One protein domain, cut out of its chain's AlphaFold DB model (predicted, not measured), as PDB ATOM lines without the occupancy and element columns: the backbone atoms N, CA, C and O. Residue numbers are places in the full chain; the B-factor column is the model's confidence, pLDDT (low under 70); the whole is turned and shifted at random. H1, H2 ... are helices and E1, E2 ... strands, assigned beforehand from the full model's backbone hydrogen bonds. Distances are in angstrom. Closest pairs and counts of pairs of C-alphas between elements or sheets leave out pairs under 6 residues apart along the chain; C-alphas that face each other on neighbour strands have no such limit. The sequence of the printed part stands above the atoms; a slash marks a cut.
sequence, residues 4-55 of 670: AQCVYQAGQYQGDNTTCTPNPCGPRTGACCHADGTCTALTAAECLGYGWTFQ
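This is residues 4 to 55 of the 670 residues of the protein "Proprotein convertase P-domain protein" of Phycisphaerae bacterium RAS1 (UniProt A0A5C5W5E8). A small head, made of the two-strand hairpin E1 and E2 with the short helix H2 packed on it, stands at one end of a long, loose arm of chain, and the small helix H1 lies at the arm's other end. The arm is the stretch of residues 9 to 28, which has no named element; its residues 15 to 23 stick out free, and residues 53 to 54, near the end of the printed part, fold back to pair with E1. The printed part has 52 residues, with two named helices and two named strands in the order H1, E1, E2, H2; the sheet, in the order E1, E2, is antiparallel. The class is mixed, helices and strands, with 21 residues, under half of those printed, in named elements. The whole is only just loose, close to extended, with a radius of gyration of the C-alphas of 14.6 A, and its spans of 43 by 23 by 13 A make it only just flat.

E1, residues 29 to 33, and E2, residues 39 to 43, are antiparallel neighbours and form a hairpin, with 140 degrees between their directions. The C-alphas of Thr 29 and Thr 43, which face each other, are 4.3 A apart. N 30 and O 42 are within hydrogen-bond range at 2.9 A, and so are N 40 and O 32 at 3.0 A. Residues 32 to 33 of E1 also pair with residues 53 to 54, antiparallel. H2, residues 44 to 49, has 3 pairs of C-alphas within 8 A of E1, the closest being those of Cys 32 and Cys 47, 5.8 A apart. H1, residues 4 to 8, is apart from E2 and from H2. In H1 and H2 every O i to N i+4 pair is within hydrogen-bond range.

E1 begins with C-alpha 29 at (-47.075, 18.489, 39.485) and is 12.5 A long from first to last C-alpha. E2 is 12.7 A long. H2 is 8.4 A long and ends with C-alpha 49 at (-54.379, 13.465, 49.970). H1 is 6.0 A long and begins with C-alpha 4 at (-39.209, 28.794, 22.025).

The two C-alphas farthest apart are those of Asn 17 and Asp 36, at 43.6 A. The printed part has no cut. The link from H1 to E1, 20 residues, is long; the links from E1 to E2 and from E2 to H2 are tight. The mean pLDDT of the printed part is 75.0, and it is under 70 at residues 8 to 11, residue 17, residues 20 to 28 and residues 35 to 37 of the model.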
ATOM      1  N   ALA A   4     -39.949  27.758  21.308       70.25
ATOM      2  CA  ALA A   4     -39.209  28.794  22.025       70.25
ATOM      3  C   ALA A   4     -40.125  29.794  22.758       70.25
ATOM      4  O   ALA A   4     -39.843  30.180  23.885       70.25
ATOM      5  N   GLN A   5     -41.262  30.174  22.163       70.88
ATOM      6  CA  GLN A   5     -42.228  31.070  22.815       70.88
ATOM      7  C   GLN A   5     -43.002  30.387  23.952       70.88
ATOM      8  O   GLN A   5     -43.399  31.059  24.898       70.88
ATOM      9  N   CYS A   6     -43.235  29.076  23.851       73.25
ATOM     10  CA  CYS A   6     -43.910  28.286  24.879       73.25
ATOM     11  C   CYS A   6     -43.005  28.073  26.096       73.25
ATOM     12  O   CYS A   6     -43.434  28.326  27.219       73.25
ATOM     13  N   VAL A   7     -41.738  27.726  25.857       72.38
ATOM     14  CA  VAL A   7     -40.718  27.544  26.899       72.38
ATOM     15  C   VAL A   7     -40.388  28.870  27.596       72.38
ATOM     16  O   VAL A   7     -40.343  28.906  28.819       72.38
ATOM     17  N   TYR A   8     -40.293  29.984  26.858       67.38
ATOM     18  CA  TYR A   8     -40.092  31.327  27.435       67.38
ATOM     19  C   TYR A   8     -41.202  31.749  28.419       67.38
ATOM     20  O   TYR A   8     -40.989  32.580  29.294       67.38
ATOM     21  N   GLN A   9     -42.403  31.176  28.292       66.62
ATOM     22  CA  GLN A   9     -43.526  31.413  29.206       66.62
ATOM     23  C   GLN A   9     -43.694  30.298  30.253       66.62
ATOM     24  O   GLN A   9     -44.772  30.175  30.836       66.62
ATOM     25  N   ALA A  10     -42.662  29.474  30.471       59.88
ATOM     26  CA  ALA A  10     -42.684  28.303  31.352       59.88
ATOM     27  C   ALA A  10     -43.814  27.297  31.024       59.88
ATOM     28  O   ALA A  10     -44.377  26.642  31.904       59.88
ATOM     29  N   GLY A  11     -44.191  27.192  29.746       63.47
ATOM     30  CA  GLY A  11     -45.173  26.233  29.242       63.47
ATOM     31  C   GLY A  11     -44.519  24.967  28.681       63.47
ATOM     32  O   GLY A  11     -43.422  25.015  28.129       63.47
ATOM     33  N   GLN A  12     -45.211  23.825  28.773       70.31
ATOM     34  CA  GLN A  12     -44.769  22.583  28.130       70.31
ATOM     35  C   GLN A  12     -45.284  22.491  26.695       70.31
ATOM     36  O   GLN A  12     -46.489  22.388  26.447       70.31
ATOM     37  N   TYR A  13     -44.357  22.512  25.743       76.94
ATOM     38  CA  TYR A  13     -44.665  22.460  24.322       76.94
ATOM     39  C   TYR A  13     -45.020  21.030  23.883       76.94
ATOM     40  O   TYR A  13     -44.182  20.138  23.904       76.94
ATOM     41  N   GLN A  14     -46.267  20.819  23.455       76.31
ATOM     42  CA  GLN A  14     -46.813  19.498  23.094       76.31
ATOM     43  C   GLN A  14     -46.626  19.138  21.602       76.31
ATOM     44  O   GLN A  14     -47.288  18.241  21.086       76.31
ATOM     45  N   GLY A  15     -45.749  19.852  20.888       74.81
ATOM     46  CA  GLY A  15     -45.527  19.679  19.450       74.81
ATOM     47  C   GLY A  15     -46.444  20.527  18.560       74.81
ATOM     48  O   GLY A  15     -47.483  21.046  18.987       74.81
ATOM     49  N   ASP A  16     -46.043  20.681  17.297       76.25
ATOM     50  CA  ASP A  16     -46.774  21.465  16.300       76.25
ATOM     51  C   ASP A  16     -48.158  20.869  15.979       76.25
ATOM     52  O   ASP A  16     -48.329  19.658  15.860       76.25
ATOM     53  N   ASN A  17     -49.153  21.742  15.769       69.19
ATOM     54  CA  ASN A  17     -50.552  21.407  15.439       69.19
ATOM     55  C   ASN A  17     -51.376  20.701  16.540       69.19
ATOM     56  O   ASN A  17     -52.424  20.123  16.244       69.19
ATOM     57  N   THR A  18     -50.972  20.791  17.809       72.50
ATOM     58  CA  THR A  18     -51.801  20.353  18.947       72.50
ATOM     59  C   THR A  18     -52.964  21.311  19.235       72.50
ATOM     60  O   THR A  18     -52.856  22.531  19.095       72.50
ATOM     61  N   THR A  19     -54.120  20.762  19.630       73.94
ATOM     62  CA  THR A  19     -55.332  21.538  19.948       73.94
ATOM     63  C   THR A  19     -55.509  21.706  21.455       73.94
ATOM     64  O   THR A  19     -55.357  20.746  22.199       73.94
ATOM     65  N   CYS A  20     -55.931  22.887  21.914       68.50
ATOM     66  CA  CYS A  20     -56.107  23.188  23.344       68.50
ATOM     67  C   CYS A  20     -57.360  22.560  23.992       68.50
ATOM     68  O   CYS A  20     -57.649  22.832  25.157       68.50
ATOM     69  N   THR A  21     -58.132  21.760  23.251       68.00
ATOM     70  CA  THR A  21     -59.361  21.122  23.740       68.00
ATOM     71  C   THR A  21     -59.503  19.691  23.215       68.00
ATOM     72  O   THR A  21     -59.609  19.529  21.996       68.00
ATOM     73  N   PRO A  22     -59.598  18.681  24.106       56.72
ATOM     74  CA  PRO A  22     -59.439  18.791  25.566       56.72
ATOM     75  C   PRO A  22     -58.017  19.246  25.945       56.72
ATOM     76  O   PRO A  22     -57.110  19.106  25.135       56.72
ATOM     77  N   ASN A  23     -57.849  19.855  27.129       58.50
ATOM     78  CA  ASN A  23     -56.570  20.433  27.557       58.50
ATOM     79  C   ASN A  23     -55.464  19.356  27.524       58.50
ATOM     80  O   ASN A  23     -55.555  18.406  28.301       58.50
ATOM     81  N   PRO A  24     -54.451  19.486  26.648       63.28
ATOM     82  CA  PRO A  24     -53.398  18.487  26.501       63.28
ATOM     83  C   PRO A  24     -52.316  18.595  27.587       63.28
ATOM     84  O   PRO A  24     -51.468  17.718  27.680       63.28
ATOM     85  N   CYS A  25     -52.331  19.649  28.410       61.81
ATOM     86  CA  CYS A  25     -51.425  19.774  29.549       61.81
ATOM     87  C   CYS A  25     -51.997  18.962  30.719       61.81
ATOM     88  O   CYS A  25     -53.095  19.269  31.196       61.81
ATOM     89  N   GLY A  26     -51.269  17.936  31.170       61.84
ATOM     90  CA  GLY A  26     -51.600  17.187  32.385       61.84
ATOM     91  C   GLY A  26     -51.703  18.100  33.619       61.84
ATOM     92  O   GLY A  26     -51.288  19.263  33.568       61.84
ATOM     93  N   PRO A  27     -52.292  17.623  34.731       61.53
ATOM     94  CA  PRO A  27     -52.330  18.404  35.964       61.53
ATOM     95  C   PRO A  27     -50.899  18.763  36.383       61.53
ATOM     96  O   PRO A  27     -50.012  17.913  36.343       61.53
ATOM     97  N   ARG A  28     -50.664  20.034  36.740       67.19
ATOM     98  CA  ARG A  28     -49.338  20.492  37.164       67.19
ATOM     99  C   ARG A  28     -48.914  19.732  38.419       67.19
ATOM    100  O   ARG A  28     -49.670  19.662  39.390       67.19
ATOM    101  N   THR A  29     -47.728  19.144  38.358       78.75
ATOM    102  CA  THR A  29     -47.075  18.489  39.485       78.75
ATOM    103  C   THR A  29     -46.082  19.451  40.133       78.75
ATOM    104  O   THR A  29     -45.661  20.443  39.535       78.75
ATOM    105  N   GLY A  30     -45.751  19.187  41.388       82.94
ATOM    106  CA  GLY A  30     -44.764  19.926  42.162       82.94
ATOM    107  C   GLY A  30     -44.155  19.029  43.234       82.94
ATOM    108  O   GLY A  30     -44.681  17.947  43.514       82.94
ATOM    109  N   ALA A  31     -43.048  19.466  43.817       85.44
ATOM    110  CA  ALA A  31     -42.339  18.769  44.873       85.44
ATOM    111  C   ALA A  31     -43.249  18.566  46.090       85.44
ATOM    112  O   ALA A  31     -43.799  19.509  46.672       85.44
ATOM    113  N   CYS A  32     -43.411  17.306  46.468       87.06
ATOM    114  CA  CYS A  32     -44.162  16.884  47.630       87.06
ATOM    115  C   CYS A  32     -43.183  16.244  48.615       87.06
ATOM    116  O   CYS A  32     -42.630  15.182  48.328       87.06
ATOM    117  N   CYS A  33     -42.938  16.901  49.753       85.31
ATOM    118  CA  CYS A  33     -42.008  16.403  50.766       85.31
ATOM    119  C   CYS A  33     -42.689  15.397  51.693       85.31
ATOM    120  O   CYS A  33     -43.740  15.681  52.286       85.31
ATOM    121  N   HIS A  34     -42.037  14.252  51.847       82.69
ATOM    122  CA  HIS A  34     -42.433  13.161  52.719       82.69
ATOM    123  C   HIS A  34     -41.938  13.415  54.147       82.69
ATOM    124  O   HIS A  34     -41.042  14.222  54.392       82.69
ATOM    125  N   ALA A  35     -42.506  12.694  55.116       64.94
ATOM    126  CA  ALA A  35     -42.105  12.806  56.522       64.94
ATOM    127  C   ALA A  35     -40.722  12.191  56.827       64.94
ATOM    128  O   ALA A  35     -40.138  12.493  57.863       64.94
ATOM    129  N   ASP A  36     -40.208  11.326  55.951       65.31
ATOM    130  CA  ASP A  36     -38.884  10.690  56.043       65.31
ATOM    131  C   ASP A  36     -37.778  11.489  55.333       65.31
ATOM    132  O   ASP A  36     -36.624  11.067  55.292       65.31
ATOM    133  N   GLY A  37     -38.133  12.656  54.795       68.44
ATOM    134  CA  GLY A  37     -37.236  13.575  54.118       68.44
ATOM    135  C   GLY A  37     -37.015  13.306  52.631       68.44
ATOM    136  O   GLY A  37     -36.231  14.005  51.991       68.44
ATOM    137  N   THR A  38     -37.715  12.321  52.067       78.62
ATOM    138  CA  THR A  38     -37.735  12.077  50.622       78.62
ATOM    139  C   THR A  38     -38.702  13.029  49.909       78.62
ATOM    140  O   THR A  38     -39.566  13.661  50.527       78.62
ATOM    141  N   CYS A  39     -38.550  13.168  48.592       79.88
ATOM    142  CA  CYS A  39     -39.387  14.040  47.779       79.88
ATOM    143  C   CYS A  39     -39.910  13.312  46.547       79.88
ATOM    144  O   CYS A  39     -39.131  12.703  45.817       79.88
ATOM    145  N   THR A  40     -41.207  13.454  46.273       86.62
ATOM    146  CA  THR A  40     -41.820  12.956  45.035       86.62
ATOM    147  C   THR A  40     -42.594  14.068  44.334       86.62
ATOM    148  O   THR A  40     -43.254  14.878  44.982       86.62
ATOM    149  N   ALA A  41     -42.544  14.123  43.002       86.69
ATOM    150  CA  ALA A  41     -43.330  15.081  42.227       86.69
ATOM    151  C   ALA A  41     -44.761  14.555  42.016       86.69
ATOM    152  O   ALA A  41     -44.981  13.634  41.232       86.69
ATOM    153  N   LEU A  42     -45.739  15.147  42.702       86.06
ATOM    154  CA  LEU A  42     -47.160  14.775  42.629       86.06
ATOM    155  C   LEU A  42     -48.028  15.995  42.324       86.06
ATOM    156  O   LEU A  42     -47.570  17.134  42.413       86.06
ATOM    157  N   THR A  43     -49.299  15.787  41.980       88.00
ATOM    158  CA  THR A  43     -50.248  16.907  41.926       88.00
ATOM    159  C   THR A  43     -50.564  17.405  43.339       88.00
ATOM    160  O   THR A  43     -50.529  16.640  44.306       88.00
ATOM    161  N   ALA A  44     -50.948  18.678  43.474       82.19
ATOM    162  CA  ALA A  44     -51.320  19.255  44.769       82.19
ATOM    163  C   ALA A  44     -52.405  18.438  45.505       82.19
ATOM    164  O   ALA A  44     -52.374  18.304  46.727       82.19
ATOM    165  N   ALA A  45     -53.360  17.863  44.763       80.06
ATOM    166  CA  ALA A  45     -54.455  17.074  45.324       80.06
ATOM    167  C   ALA A  45     -53.997  15.700  45.843       80.06
ATOM    168  O   ALA A  45     -54.466  15.261  46.892       80.06
ATOM    169  N   GLU A  46     -53.078  15.038  45.137       84.81
ATOM    170  CA  GLU A  46     -52.490  13.765  45.569       84.81
ATOM    171  C   GLU A  46     -51.568  13.980  46.771       84.81
ATOM    172  O   GLU A  46     -51.713  13.297  47.780       84.81
ATOM    173  N   CYS A  47     -50.707  15.000  46.716       84.06
ATOM    174  CA  CYS A  47     -49.780  15.347  47.792       84.06
ATOM    175  C   CYS A  47     -50.501  15.610  49.128       84.06
ATOM    176  O   CYS A  47     -50.192  15.005  50.156       84.06
ATOM    177  N   LEU A  48     -51.538  16.455  49.101       83.12
ATOM    178  CA  LEU A  48     -52.357  16.742  50.281       83.12
ATOM    179  C   LEU A  48     -53.240  15.550  50.684       83.12
ATOM    180  O   LEU A  48     -53.563  15.395  51.862       83.12
ATOM    181  N   GLY A  49     -53.615  14.692  49.730       79.25
ATOM    182  CA  GLY A  49     -54.379  13.465  49.970       79.25
ATOM    183  C   GLY A  49     -53.606  12.407  50.765       79.25
ATOM    184  O   GLY A  49     -54.211  11.697  51.568       79.25
ATOM    185  N   TYR A  50     -52.281  12.348  50.600       80.00
ATOM    186  CA  TYR A  50     -51.385  11.490  51.385       80.00
ATOM    187  C   TYR A  50     -50.929  12.120  52.714       80.00
ATOM    188  O   TYR A  50     -50.263  11.460  53.510       80.00
ATOM    189  N   GLY A  51     -51.323  13.370  52.998       76.12
ATOM    190  CA  GLY A  51     -50.935  14.095  54.212       76.12
ATOM    191  C   GLY A  51     -49.504  14.644  54.182       76.12
ATOM    192  O   GLY A  51     -48.922  14.884  55.239       76.12
ATOM    193  N   TRP A  52     -48.934  14.823  52.990       87.75
ATOM    194  CA  TRP A  52     -47.586  15.344  52.762       87.75
ATOM    195  C   TRP A  52     -47.604  16.847  52.455       87.75
ATOM    196  O   TRP A  52     -48.664  17.445  52.244       87.75
ATOM    197  N   THR A  53     -46.427  17.481  52.459       83.94
ATOM    198  CA  THR A  53     -46.324  18.940  52.288       83.94
ATOM    199  C   THR A  53     -46.017  19.293  50.837       83.94
ATOM    200  O   THR A  53     -44.936  18.983  50.339       83.94
ATOM    201  N   PHE A  54     -46.963  19.960  50.169       86.00
ATOM    202  CA  PHE A  54     -46.821  20.413  48.783       86.00
ATOM    203  C   PHE A  54     -46.128  21.775  48.714       86.00
ATOM    204  O   PHE A  54     -46.601  22.731  49.331       86.00
ATOM    205  N   GLN A  55     -45.051  21.881  47.939       83.38
ATOM    206  CA  GLN A  55     -44.205  23.082  47.888       83.38
ATOM    207  C   GLN A  55     -44.571  24.054  46.752       83.38
ATOM    208  O   GLN A  55     -43.922  25.080  46.570       83.38
TER     209      GLN A  55